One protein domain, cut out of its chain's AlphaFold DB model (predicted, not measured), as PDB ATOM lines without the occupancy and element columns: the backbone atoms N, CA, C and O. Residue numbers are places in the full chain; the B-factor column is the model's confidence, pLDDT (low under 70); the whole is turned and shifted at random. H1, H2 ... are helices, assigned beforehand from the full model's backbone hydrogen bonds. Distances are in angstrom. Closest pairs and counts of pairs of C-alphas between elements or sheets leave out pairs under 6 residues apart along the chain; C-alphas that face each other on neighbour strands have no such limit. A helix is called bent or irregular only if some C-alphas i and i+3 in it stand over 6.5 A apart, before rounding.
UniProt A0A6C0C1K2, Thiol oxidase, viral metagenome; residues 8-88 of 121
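This is residues 8 to 88 of the 121 residues of the protein "Thiol oxidase" of viral metagenome (UniProt A0A6C0C1K2). Two long helices, H1 and H5, run side by side in opposite ways; the shorter H2, H3 and H4 follow one another along another side, and H4 crosses H5 aslant. Residues 83 to 88, of which 83 to 86 belong to H5, stick out. The 81 printed residues, with five named helices in the order H1 to H5 and no named strand, are all helix in class, compact with a radius of gyration of the C-alphas of 12.6 A, and span 43 by 25 by 21 A.

H1, residues 8 to 23, begins with C-alpha 8 at (31.270, 25.717, -48.156), measures 23.5 A and is irregular: C-alphas 9 and 12 are 7.1 A apart. H2 is residues 30 to 37, 10.5 A; H3 residues 40 to 43, 5.3 A; H4 residues 47 to 59, 18.8 A. H5, residues 68 to 86, measures 27.2 A and ends with C-alpha 86 at (18.933, 26.934, -54.510).

H1, with residues 15 to 22 alone, touches H5 at a shallow tilt of 13 degrees, opposite ways; the closest C-alphas, of Leu 22 and Val 69, are 7.2 A apart. H2 is close to H1 but not clearly touching, the closest C-alphas being those of Leu 22 and Phe 33, 7.4 A. H3 touches H4, closest at the C-alphas of Pro 41 and Arg 50, 4.5 A. H4, with residues 52 to 56 alone, touches H5 at a steep tilt of 50 degrees, closest at the C-alphas of His 52 and Val 79, 7.2 A. In H2, H4 and H5 every O i to N i+4 pair is within hydrogen-bond range, in H1 10 of 12; H3 is too short for such a pair.

The C-alphas farthest apart, of Gln 28 and Lys 88, are 43.6 A apart. The printed part has no cut and no long link. The pLDDT is under 70 at residues 82 to 88.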
ATOM      1  N   GLN A   8      30.878  27.115 -48.351       90.31
ATOM      2  CA  GLN A   8      31.270  25.717 -48.156       90.31
ATOM      3  C   GLN A   8      32.636  25.590 -47.470       90.31
ATOM      4  O   GLN A   8      32.872  24.622 -46.750       90.31
ATOM      5  N   VAL A   9      33.514  26.588 -47.635       92.81
ATOM      6  CA  VAL A   9      34.860  26.594 -47.047       92.81
ATOM      7  C   VAL A   9      34.829  27.106 -45.607       92.81
ATOM      8  O   VAL A   9      35.280  26.420 -44.691       92.81
ATOM      9  N   TRP A  10      34.281  28.303 -45.373       94.56
ATOM     10  CA  TRP A  10      34.312  28.926 -44.039       94.56
ATOM     11  C   TRP A  10      33.105  28.565 -43.163       94.56
ATOM     12  O   TRP A  10      33.194  28.640 -41.938       94.56
ATOM     13  N   GLY A  11      31.979  28.161 -43.757       94.25
ATOM     14  CA  GLY A  11      30.722  27.913 -43.048       94.25
ATOM     15  C   GLY A  11      30.825  26.840 -41.960       94.25
ATOM     16  O   GLY A  11      30.473  27.136 -40.817       94.25
ATOM     17  N   PRO A  12      31.319  25.615 -42.243       95.25
ATOM     18  CA  PRO A  12      31.425  24.553 -41.235       95.25
ATOM     19  C   PRO A  12      32.249  24.959 -40.005       95.25
ATOM     20  O   PRO A  12      31.850  24.698 -38.865       95.25
ATOM     21  N   VAL A  13      33.372  25.648 -40.231       97.12
ATOM     22  CA  VAL A  13      34.242  26.160 -39.164       97.12
ATOM     23  C   VAL A  13      33.550  27.295 -38.409       97.12
ATOM     24  O   VAL A  13      33.536  27.281 -37.181       97.12
ATOM     25  N   GLY A  14      32.895  28.220 -39.117       96.31
ATOM     26  CA  GLY A  14      32.133  29.317 -38.516       96.31
ATOM     27  C   GLY A  14      31.022  28.830 -37.583       96.31
ATOM     28  O   GLY A  14      30.919  29.297 -36.453       96.31
ATOM     29  N   TRP A  15      30.240  27.828 -37.994       96.00
ATOM     30  CA  TRP A  15      29.222  27.220 -37.128       96.00
ATOM     31  C   TRP A  15      29.821  26.517 -35.907       96.00
ATOM     32  O   TRP A  15      29.257  26.584 -34.815       96.00
ATOM     33  N   SER A  16      30.962  25.848 -36.079       96.69
ATOM     34  CA  SER A  16      31.658  25.178 -34.976       96.69
ATOM     35  C   SER A  16      32.188  26.190 -33.959       96.69
ATOM     36  O   SER A  16      32.026  25.986 -32.758       96.69
ATOM     37  N   PHE A  17      32.733  27.311 -34.438       96.81
ATOM     38  CA  PHE A  17      33.158  28.438 -33.613       96.81
ATOM     39  C   PHE A  17      31.986  29.035 -32.824       96.81
ATOM     40  O   PHE A  17      32.064  29.130 -31.605       96.81
ATOM     41  N   LEU A  18      30.863  29.334 -33.489       96.38
ATOM     42  CA  LEU A  18      29.655  29.861 -32.840       96.38
ATOM     43  C   LEU A  18      29.179  28.969 -31.693       96.38
ATOM     44  O   LEU A  18      28.881  29.446 -30.598       96.38
ATOM     45  N   ARG A  19      29.147  27.657 -31.934       95.75
ATOM     46  CA  ARG A  19      28.753  26.681 -30.922       95.75
ATOM     47  C   ARG A  19      29.760  26.598 -29.775       95.75
ATOM     48  O   ARG A  19      29.345  26.418 -28.635       95.75
ATOM     49  N   ALA A  20      31.058  26.701 -30.057       96.12
ATOM     50  CA  ALA A  20      32.089  26.716 -29.025       96.12
ATOM     51  C   ALA A  20      31.947  27.948 -28.119       96.12
ATOM     52  O   ALA A  20      31.882  27.782 -26.904       96.12
ATOM     53  N   CYS A  21      31.789  29.143 -28.701       94.81
ATOM     54  CA  CYS A  21      31.544  30.380 -27.953       94.81
ATOM     55  C   CYS A  21      30.291  30.286 -27.079       94.81
ATOM     56  O   CYS A  21      30.316  30.674 -25.915       94.81
ATOM     57  N   LEU A  22      29.206  29.728 -27.622       94.44
ATOM     58  CA  LEU A  22      27.971  29.552 -26.868       94.44
ATOM     59  C   LEU A  22      28.130  28.562 -25.703       94.44
ATOM     60  O   LEU A  22      27.583  28.788 -24.634       94.44
ATOM     61  N   ARG A  23      28.895  27.478 -25.878       92.31
ATOM     62  CA  ARG A  23      29.168  26.507 -24.802       92.31
ATOM     63  C   ARG A  23      30.050  27.067 -23.690       92.31
ATOM     64  O   ARG A  23      29.960  26.589 -22.568       92.31
ATOM     65  N   SER A  24      30.908  28.034 -24.006       91.69
ATOM     66  CA  SER A  24      31.692  28.770 -23.008       91.69
ATOM     67  C   SER A  24      30.916  29.917 -22.352       91.69
ATOM     68  O   SER A  24      31.466  30.589 -21.486       91.69
ATOM     69  N   CYS A  25      29.680  30.169 -22.787       92.12
ATOM     70  CA  CYS A  25      28.840  31.249 -22.295       92.12
ATOM     71  C   CYS A  25      28.164  30.820 -20.985       92.12
ATOM     72  O   CYS A  25      27.422  29.838 -20.956       92.12
ATOM     73  N   ASP A  26      28.435  31.550 -19.911       91.31
ATOM     74  CA  ASP A  26      27.693  31.476 -18.655       91.31
ATOM     75  C   ASP A  26      26.500  32.453 -18.651       91.31
ATOM     76  O   ASP A  26      26.289  33.232 -19.586       91.31
ATOM     77  N   ASP A  27      25.698  32.431 -17.584       87.38
ATOM     78  CA  ASP A  27      24.517  33.295 -17.483       87.38
ATOM     79  C   ASP A  27      24.868  34.794 -17.524       87.38
ATOM     80  O   ASP A  27      24.080  35.599 -18.022       87.38
ATOM     81  N   GLN A  28      26.061  35.179 -17.055       88.56
ATOM     82  CA  GLN A  28      26.518  36.574 -17.042       88.56
ATOM     83  C   GLN A  28      26.955  37.056 -18.433       88.56
ATOM     84  O   GLN A  28      26.710  38.202 -18.811       88.56
ATOM     85  N   SER A  29      27.579  36.178 -19.218       91.69
ATOM     86  CA  SER A  29      28.059  36.467 -20.573       91.69
ATOM     87  C   SER A  29      26.987  36.286 -21.648       91.69
ATOM     88  O   SER A  29      27.171  36.756 -22.776       91.69
ATOM     89  N   ARG A  30      25.823  35.714 -21.307       91.06
ATOM     90  CA  ARG A  30      24.693  35.524 -22.229       91.06
ATOM     91  C   ARG A  30      24.300  36.802 -22.968       91.06
ATOM     92  O   ARG A  30      24.152  36.783 -24.190       91.06
ATOM     93  N   THR A  31      24.158  37.919 -22.257       93.38
ATOM     94  CA  THR A  31      23.789  39.210 -22.863       93.38
ATOM     95  C   THR A  31      24.861  39.709 -23.830       93.38
ATOM     96  O   THR A  31      24.536  40.229 -24.896       93.38
ATOM     97  N   VAL A  32      26.138  39.502 -23.503       94.12
ATOM     98  CA  VAL A  32      27.265  39.874 -24.371       94.12
ATOM     99  C   VAL A  32      27.270  39.018 -25.638       94.12
ATOM    100  O   VAL A  32      27.450  39.538 -26.738       94.12
ATOM    101  N   PHE A  33      27.009  37.716 -25.511       94.69
ATOM    102  CA  PHE A  33      26.909  36.824 -26.663       94.69
ATOM    103  C   PHE A  33      25.738  37.193 -27.583       94.69
ATOM    104  O   PHE A  33      25.904  37.200 -28.801       94.69
ATOM    105  N   LEU A  34      24.582  37.570 -27.026       95.44
ATOM    106  CA  LEU A  34      23.440  38.077 -27.799       95.44
ATOM    107  C   LEU A  34      23.794  39.353 -28.573       95.44
ATOM    108  O   LEU A  34      23.548  39.440 -29.775       95.44
ATOM    109  N   GLN A  35      24.443  40.320 -27.922       95.00
ATOM    110  CA  GLN A  35      24.920  41.535 -28.590       95.00
ATOM    111  C   GLN A  35      25.899  41.214 -29.724       95.00
ATOM    112  O   GLN A  35      25.818  41.797 -30.805       95.00
ATOM    113  N   TRP A  36      26.796  40.255 -29.503       95.56
ATOM    114  CA  TRP A  36      27.726  39.805 -30.527       95.56
ATOM    115  C   TRP A  36      27.015  39.087 -31.688       95.56
ATOM    116  O   TRP A  36      27.359  39.324 -32.848       95.56
ATOM    117  N   LEU A  37      25.975  38.285 -31.424       96.00
ATOM    118  CA  LEU A  37      25.158  37.656 -32.469       96.00
ATOM    119  C   LEU A  37      24.515  38.693 -33.399       96.00
ATOM    120  O   LEU A  37      24.464  38.467 -34.607       96.00
ATOM    121  N   HIS A  38      24.095  39.858 -32.896       96.31
ATOM    122  CA  HIS A  38      23.560  40.939 -33.744       96.31
ATOM    123  C   HIS A  38      24.576  41.516 -34.729       96.31
ATOM    124  O   HIS A  38      24.197  42.106 -35.745       96.31
ATOM    125  N   LEU A  39      25.872  41.313 -34.486       96.88
ATOM    126  CA  LEU A  39      26.926  41.701 -35.419       96.88
ATOM    127  C   LEU A  39      27.101  40.687 -36.555       96.88
ATOM    128  O   LEU A  39      27.670  41.034 -37.594       96.88
ATOM    129  N   LEU A  40      26.582  39.461 -36.409       95.50
ATOM    130  CA  LEU A  40      26.766  38.373 -37.367       95.50
ATOM    131  C   LEU A  40      26.401  38.788 -38.806       95.50
ATOM    132  O   LEU A  40      27.257  38.669 -39.686       95.50
ATOM    133  N   PRO A  41      25.226  39.393 -39.093       95.56
ATOM    134  CA  PRO A  41      24.865  39.803 -40.453       95.56
ATOM    135  C   PRO A  41      25.804  40.849 -41.070       95.56
ATOM    136  O   PRO A  41      25.758  41.084 -42.276       95.56
ATOM    137  N   PHE A  42      26.652  41.500 -40.273       95.12
ATOM    138  CA  PHE A  42      27.599  42.503 -40.744       95.12
ATOM    139  C   PHE A  42      28.997  41.936 -40.976       95.12
ATOM    140  O   PHE A  42      29.710  42.483 -41.819       95.12
ATOM    141  N   VAL A  43      29.375  40.855 -40.293       95.31
ATOM    142  CA  VAL A  43      30.731  40.281 -40.357       95.31
ATOM    143  C   VAL A  43      30.848  39.074 -41.289       95.31
ATOM    144  O   VAL A  43      31.956  38.756 -41.713       95.31
ATOM    145  N   LEU A  44      29.739  38.423 -41.671       94.81
ATOM    146  CA  LEU A  44      29.798  37.261 -42.570       94.81
ATOM    147  C   LEU A  44      30.422  37.638 -43.931       94.81
ATOM    148  O   LEU A  44      29.963  38.600 -44.565       94.81
ATOM    149  N   PRO A  45      31.393  36.865 -44.452       95.25
ATOM    150  CA  PRO A  45      32.112  37.172 -45.689       95.25
ATOM    151  C   PRO A  45      31.345  36.711 -46.942       95.25
ATOM    152  O   PRO A  45      31.919  36.184 -47.881       95.25
ATOM    153  N   CYS A  46      30.020  36.864 -46.965       92.56
ATOM    154  CA  CYS A  46      29.162  36.435 -48.072       92.56
ATOM    155  C   CYS A  46      27.899  37.304 -48.116       92.56
ATOM    156  O   CYS A  46      27.122  37.328 -47.164       92.56
ATOM    157  N   ALA A  47      27.677  38.034 -49.213       92.62
ATOM    158  CA  ALA A  47      26.571  38.985 -49.353       92.62
ATOM    159  C   ALA A  47      25.192  38.337 -49.182       92.62
ATOM    160  O   ALA A  47      24.355  38.860 -48.447       92.62
ATOM    161  N   LEU A  48      24.987  37.173 -49.802       91.12
ATOM    162  CA  LEU A  48      23.741  36.419 -49.679       91.12
ATOM    163  C   LEU A  48      23.526  35.927 -48.241       91.12
ATOM    164  O   LEU A  48      22.438  36.058 -47.690       91.12
ATOM    165  N   CYS A  49      24.588  35.436 -47.605       92.44
ATOM    166  CA  CYS A  49      24.566  34.956 -46.229       92.44
ATOM    167  C   CYS A  49      24.224  36.084 -45.249       92.44
ATOM    168  O   CYS A  49      23.423  35.875 -44.348       92.44
ATOM    169  N   ARG A  50      24.761  37.297 -45.462       94.31
ATOM    170  CA  ARG A  50      24.408  38.499 -44.684       94.31
ATOM    171  C   ARG A  50      22.922  38.840 -44.800       94.31
ATOM    172  O   ARG A  50      22.281  39.108 -43.788       94.31
ATOM    173  N   SER A  51      22.378  38.801 -46.019       93.06
ATOM    174  CA  SER A  51      20.951  39.034 -46.275       93.06
ATOM    175  C   SER A  51      20.076  38.003 -45.554       93.06
ATOM    176  O   SER A  51      19.197  38.371 -44.777       93.06
ATOM    177  N   HIS A  52      20.376  36.713 -45.729       92.62
ATOM    178  CA  HIS A  52      19.631  35.629 -45.089       92.62
ATOM    179  C   HIS A  52      19.732  35.658 -43.562       92.62
ATOM    180  O   HIS A  52      18.725  35.449 -42.891       92.62
ATOM    181  N   ALA A  53      20.916  35.942 -43.014       95.00
ATOM    182  CA  ALA A  53      21.111  36.084 -41.575       95.00
ATOM    183  C   ALA A  53      20.266  37.233 -41.017       95.00
ATOM    184  O   ALA A  53      19.534  37.034 -40.054       95.00
ATOM    185  N   ARG A  54      20.294  38.408 -41.663       95.81
ATOM    186  CA  ARG A  54      19.472  39.560 -41.263       95.81
ATOM    187  C   ARG A  54      17.981  39.233 -41.299       95.81
ATOM    188  O   ARG A  54      17.270  39.549 -40.355       95.81
ATOM    189  N   GLU A  55      17.509  38.614 -42.379       95.25
ATOM    190  CA  GLU A  55      16.097  38.251 -42.524       95.25
ATOM    191  C   GLU A  55      15.655  37.240 -41.460       95.25
ATOM    192  O   GLU A  55      14.584  37.394 -40.877       95.25
ATOM    193  N   TYR A  56      16.475  36.218 -41.197       95.25
ATOM    194  CA  TYR A  56      16.169  35.207 -40.191       95.25
ATOM    195  C   TYR A  56      16.148  35.809 -38.786       95.25
ATOM    196  O   TYR A  56      15.164  35.633 -38.080       95.25
ATOM    197  N   MET A  57      17.179  36.570 -38.407       95.62
ATOM    198  CA  MET A  57      17.265  37.181 -37.075       95.62
ATOM    199  C   MET A  57      16.154  38.205 -36.817       95.62
ATOM    200  O   MET A  57      15.724  38.348 -35.680       95.62
ATOM    201  N   LEU A  58      15.653  38.884 -37.856       95.88
ATOM    202  CA  LEU A  58      14.499  39.778 -37.730       95.88
ATOM    203  C   LEU A  58      13.196  39.011 -37.448       95.88
ATOM    204  O   LEU A  58      12.340  39.504 -36.723       95.88
ATOM    205  N   LYS A  59      13.031  37.827 -38.049       96.06
ATOM    206  CA  LYS A  59      11.836  36.980 -37.886       96.06
ATOM    207  C   LYS A  59      11.887  36.098 -36.639       96.06
ATOM    208  O   LYS A  59      10.840  35.722 -36.126       96.06
ATOM    209  N   HIS A  60      13.090  35.749 -36.194       96.06
ATOM    210  CA  HIS A  60      13.353  34.832 -35.091       96.06
ATOM    211  C   HIS A  60      14.434  35.428 -34.173       96.06
ATOM    212  O   HIS A  60      15.583  34.967 -34.216       96.06
ATOM    213  N   PRO A  61      14.114  36.468 -33.382       96.75
ATOM    214  CA  PRO A  61      15.081  37.090 -32.482       96.75
ATOM    215  C   PRO A  61      15.660  36.071 -31.483       96.75
ATOM    216  O   PRO A  61      14.907  35.282 -30.897       96.75
ATOM    217  N   PRO A  62      16.990  36.037 -31.272       95.38
ATOM    218  CA  PRO A  62      17.604  35.111 -30.319       95.38
ATOM    219  C   PRO A  62      17.198  35.394 -28.862       95.38
ATOM    220  O   PRO A  62      17.240  34.486 -28.034       95.38
ATOM    221  N   GLU A  63      16.772  36.617 -28.540       95.06
ATOM    222  CA  GLU A  63      16.282  37.018 -27.213       95.06
ATOM    223  C   GLU A  63      15.037  36.243 -26.779       95.06
ATOM    224  O   GLU A  63      14.877  35.949 -25.594       95.06
ATOM    225  N   ASP A  64      14.185  35.875 -27.737       93.94
ATOM    226  CA  ASP A  64      12.917  35.192 -27.473       93.94
ATOM    227  C   ASP A  64      13.122  33.712 -27.104       93.94
ATOM    228  O   ASP A  64      12.186  33.017 -26.702       93.94
ATOM    229  N   HIS A  65      14.354  33.204 -27.224       91.62
ATOM    230  CA  HIS A  65      14.677  31.797 -27.035       91.62
ATOM    231  C   HIS A  65      15.333  31.556 -25.678       91.62
ATOM    232  O   HIS A  65      16.407  32.072 -25.366       91.62
ATOM    233  N   LYS A  66      14.720  30.683 -24.869       89.62
ATOM    234  CA  LYS A  66      15.289  30.245 -23.584       89.62
ATOM    235  C   LYS A  66      16.598  29.475 -23.784       89.62
ATOM    236  O   LYS A  66      17.567  29.711 -23.062       89.62
ATOM    237  N   ASP A  67      16.641  28.616 -24.797       92.19
ATOM    238  CA  ASP A  67      17.813  27.824 -25.162       92.19
ATOM    239  C   ASP A  67      18.439  28.354 -26.461       92.19
ATOM    240  O   ASP A  67      17.910  28.172 -27.560       92.19
ATOM    241  N   LEU A  68      19.590  29.017 -26.327       93.88
ATOM    242  CA  LEU A  68      20.325  29.565 -27.469       93.88
ATOM    243  C   LEU A  68      21.002  28.483 -28.314       93.88
ATOM    244  O   LEU A  68      21.338  28.746 -29.469       93.88
ATOM    245  N   VAL A  69      21.220  27.278 -27.775       93.25
ATOM    246  CA  VAL A  69      21.798  26.161 -28.534       93.25
ATOM    247  C   VAL A  69      20.778  25.678 -29.551       93.25
ATOM    248  O   VAL A  69      21.118  25.522 -30.725       93.25
ATOM    249  N   VAL A  70      19.527  25.522 -29.113       93.56
ATOM    250  CA  VAL A  70      18.398  25.181 -29.987       93.56
ATOM    251  C   VAL A  70      18.226  26.250 -31.063       93.56
ATOM    252  O   VAL A  70      18.240  25.916 -32.246       93.56
ATOM    253  N   TRP A  71      18.186  27.530 -30.677       95.31
ATOM    254  CA  TRP A  71      18.073  28.632 -31.638       95.31
ATOM    255  C   TRP A  71      19.201  28.626 -32.682       95.31
ATOM    256  O   TRP A  71      18.953  28.759 -33.881       95.31
ATOM    257  N   LEU A  72      20.454  28.423 -32.259       96.06
ATOM    258  CA  LEU A  72      21.600  28.389 -33.172       96.06
ATOM    259  C   LEU A  72      21.512  27.213 -34.160       96.06
ATOM    260  O   LEU A  72      21.907  27.341 -35.324       96.06
ATOM    261  N   ASP A  73      20.992  26.068 -33.718       93.56
ATOM    262  CA  ASP A  73      20.781  24.906 -34.576       93.56
ATOM    263  C   ASP A  73      19.636  25.105 -35.572       93.56
ATOM    264  O   ASP A  73      19.782  24.720 -36.738       93.56
ATOM    265  N   GLU A  74      18.541  25.739 -35.161       94.00
ATOM    266  CA  GLU A  74      17.443  26.133 -36.047       94.00
ATOM    267  C   GLU A  74      17.904  27.159 -37.085       94.00
ATOM    268  O   GLU A  74      17.630  27.002 -38.278       94.00
ATOM    269  N   PHE A  75      18.698  28.150 -36.672       95.31
ATOM    270  CA  PHE A  75      19.275  29.138 -37.576       95.31
ATOM    271  C   PHE A  75      20.163  28.481 -38.641       95.31
ATOM    272  O   PHE A  75      20.003  28.717 -39.846       95.31
ATOM    273  N   ARG A  76      21.056  27.578 -38.222       93.44
ATOM    274  CA  ARG A  76      21.905  26.796 -39.132       93.44
ATOM    275  C   ARG A  76      21.074  25.964 -40.113       93.44
ATOM    276  O   ARG A  76      21.402  25.905 -41.302       93.44
ATOM    277  N   GLN A  77      20.001  25.325 -39.642       89.75
ATOM    278  CA  GLN A  77      19.098  24.536 -40.486       89.75
ATOM    279  C   GLN A  77      18.336  25.404 -41.489       89.75
ATOM    280  O   GLN A  77      18.267  25.045 -42.665       89.75
ATOM    281  N   ALA A  78      17.827  26.562 -41.068       88.38
ATOM    282  CA  ALA A  78      17.119  27.495 -41.938       88.38
ATOM    283  C   ALA A  78      18.013  27.992 -43.085       88.38
ATOM    284  O   ALA A  78      17.576  28.061 -44.236       88.38
ATOM    285  N   VAL A  79      19.292  28.263 -42.802       84.94
ATOM    286  CA  VAL A  79      20.277  28.612 -43.836       84.94
ATOM    287  C   VAL A  79      20.536  27.423 -44.768       84.94
ATOM    288  O   VAL A  79      20.506  27.587 -45.989       84.94
ATOM    289  N   ARG A  80      20.718  26.207 -44.232       79.62
ATOM    290  CA  ARG A  80      20.947  24.994 -45.041       79.62
ATOM    291  C   ARG A  80      19.764  24.658 -45.952       79.62
ATOM    292  O   ARG A  80      19.970  24.302 -47.110       79.62
ATOM    293  N   GLY A  81      18.533  24.807 -45.462       71.56
ATOM    294  CA  GLY A  81      17.314  24.581 -46.241       71.56
ATOM    295  C   GLY A  81      17.198  25.518 -47.446       71.56
ATOM    296  O   GLY A  81      16.667  25.128 -48.485       71.56
ATOM    297  N   ARG A  82      17.750  26.733 -47.354       69.94
ATOM    298  CA  ARG A  82      17.817  27.673 -48.483       69.94
ATOM    299  C   ARG A  82      18.894  27.291 -49.499       69.94
ATOM    300  O   ARG A  82      18.640  27.414 -50.691       69.94
ATOM    301  N   VAL A  83      20.040  26.770 -49.053       60.44
ATOM    302  CA  VAL A  83      21.096  26.252 -49.947       60.44
ATOM    303  C   VAL A  83      20.590  25.043 -50.744       60.44
ATOM    304  O   VAL A  83      20.651  25.053 -51.966       60.44
ATOM    305  N   LEU A  84      19.965  24.063 -50.080       58.97
ATOM    306  CA  LEU A  84      19.414  22.878 -50.756       58.97
ATOM    307  C   LEU A  84      18.293  23.205 -51.755       58.97
ATOM    308  O   LEU A  84      18.084  22.466 -52.713       58.97
ATOM    309  N   ASN A  85      17.540  24.285 -51.531       58.72
ATOM    310  CA  ASN A  85      16.513  24.731 -52.472       58.72
ATOM    311  C   ASN A  85      17.077  25.577 -53.620       58.72
ATOM    312  O   ASN A  85      16.462  25.606 -54.682       58.72
ATOM    313  N   TYR A  86      18.228  26.229 -53.438       55.41
ATOM    314  CA  TYR A  86      18.933  26.934 -54.510       55.41
ATOM    315  C   TYR A  86      19.537  25.960 -55.533       55.41
ATOM    316  O   TYR A  86      19.455  26.211 -56.732       55.41
ATOM    317  N   ASP A  87      20.054  24.818 -55.072       57.03
ATOM    318  CA  ASP A  87      20.634  23.782 -55.942       57.03
ATOM    319  C   ASP A  87      19.590  22.994 -56.747       57.03
ATOM    320  O   ASP A  87      19.940  22.227 -57.648       57.03
ATOM    321  N   LYS A  88      18.290  23.171 -56.469       50.31
ATOM    322  CA  LYS A  88      17.255  22.552 -57.298       50.31
ATOM    323  C   LYS A  88      17.228  23.261 -58.653       50.31
ATOM    324  O   LYS A  88      16.965  24.465 -58.693       50.31
TER     325      LYS A  88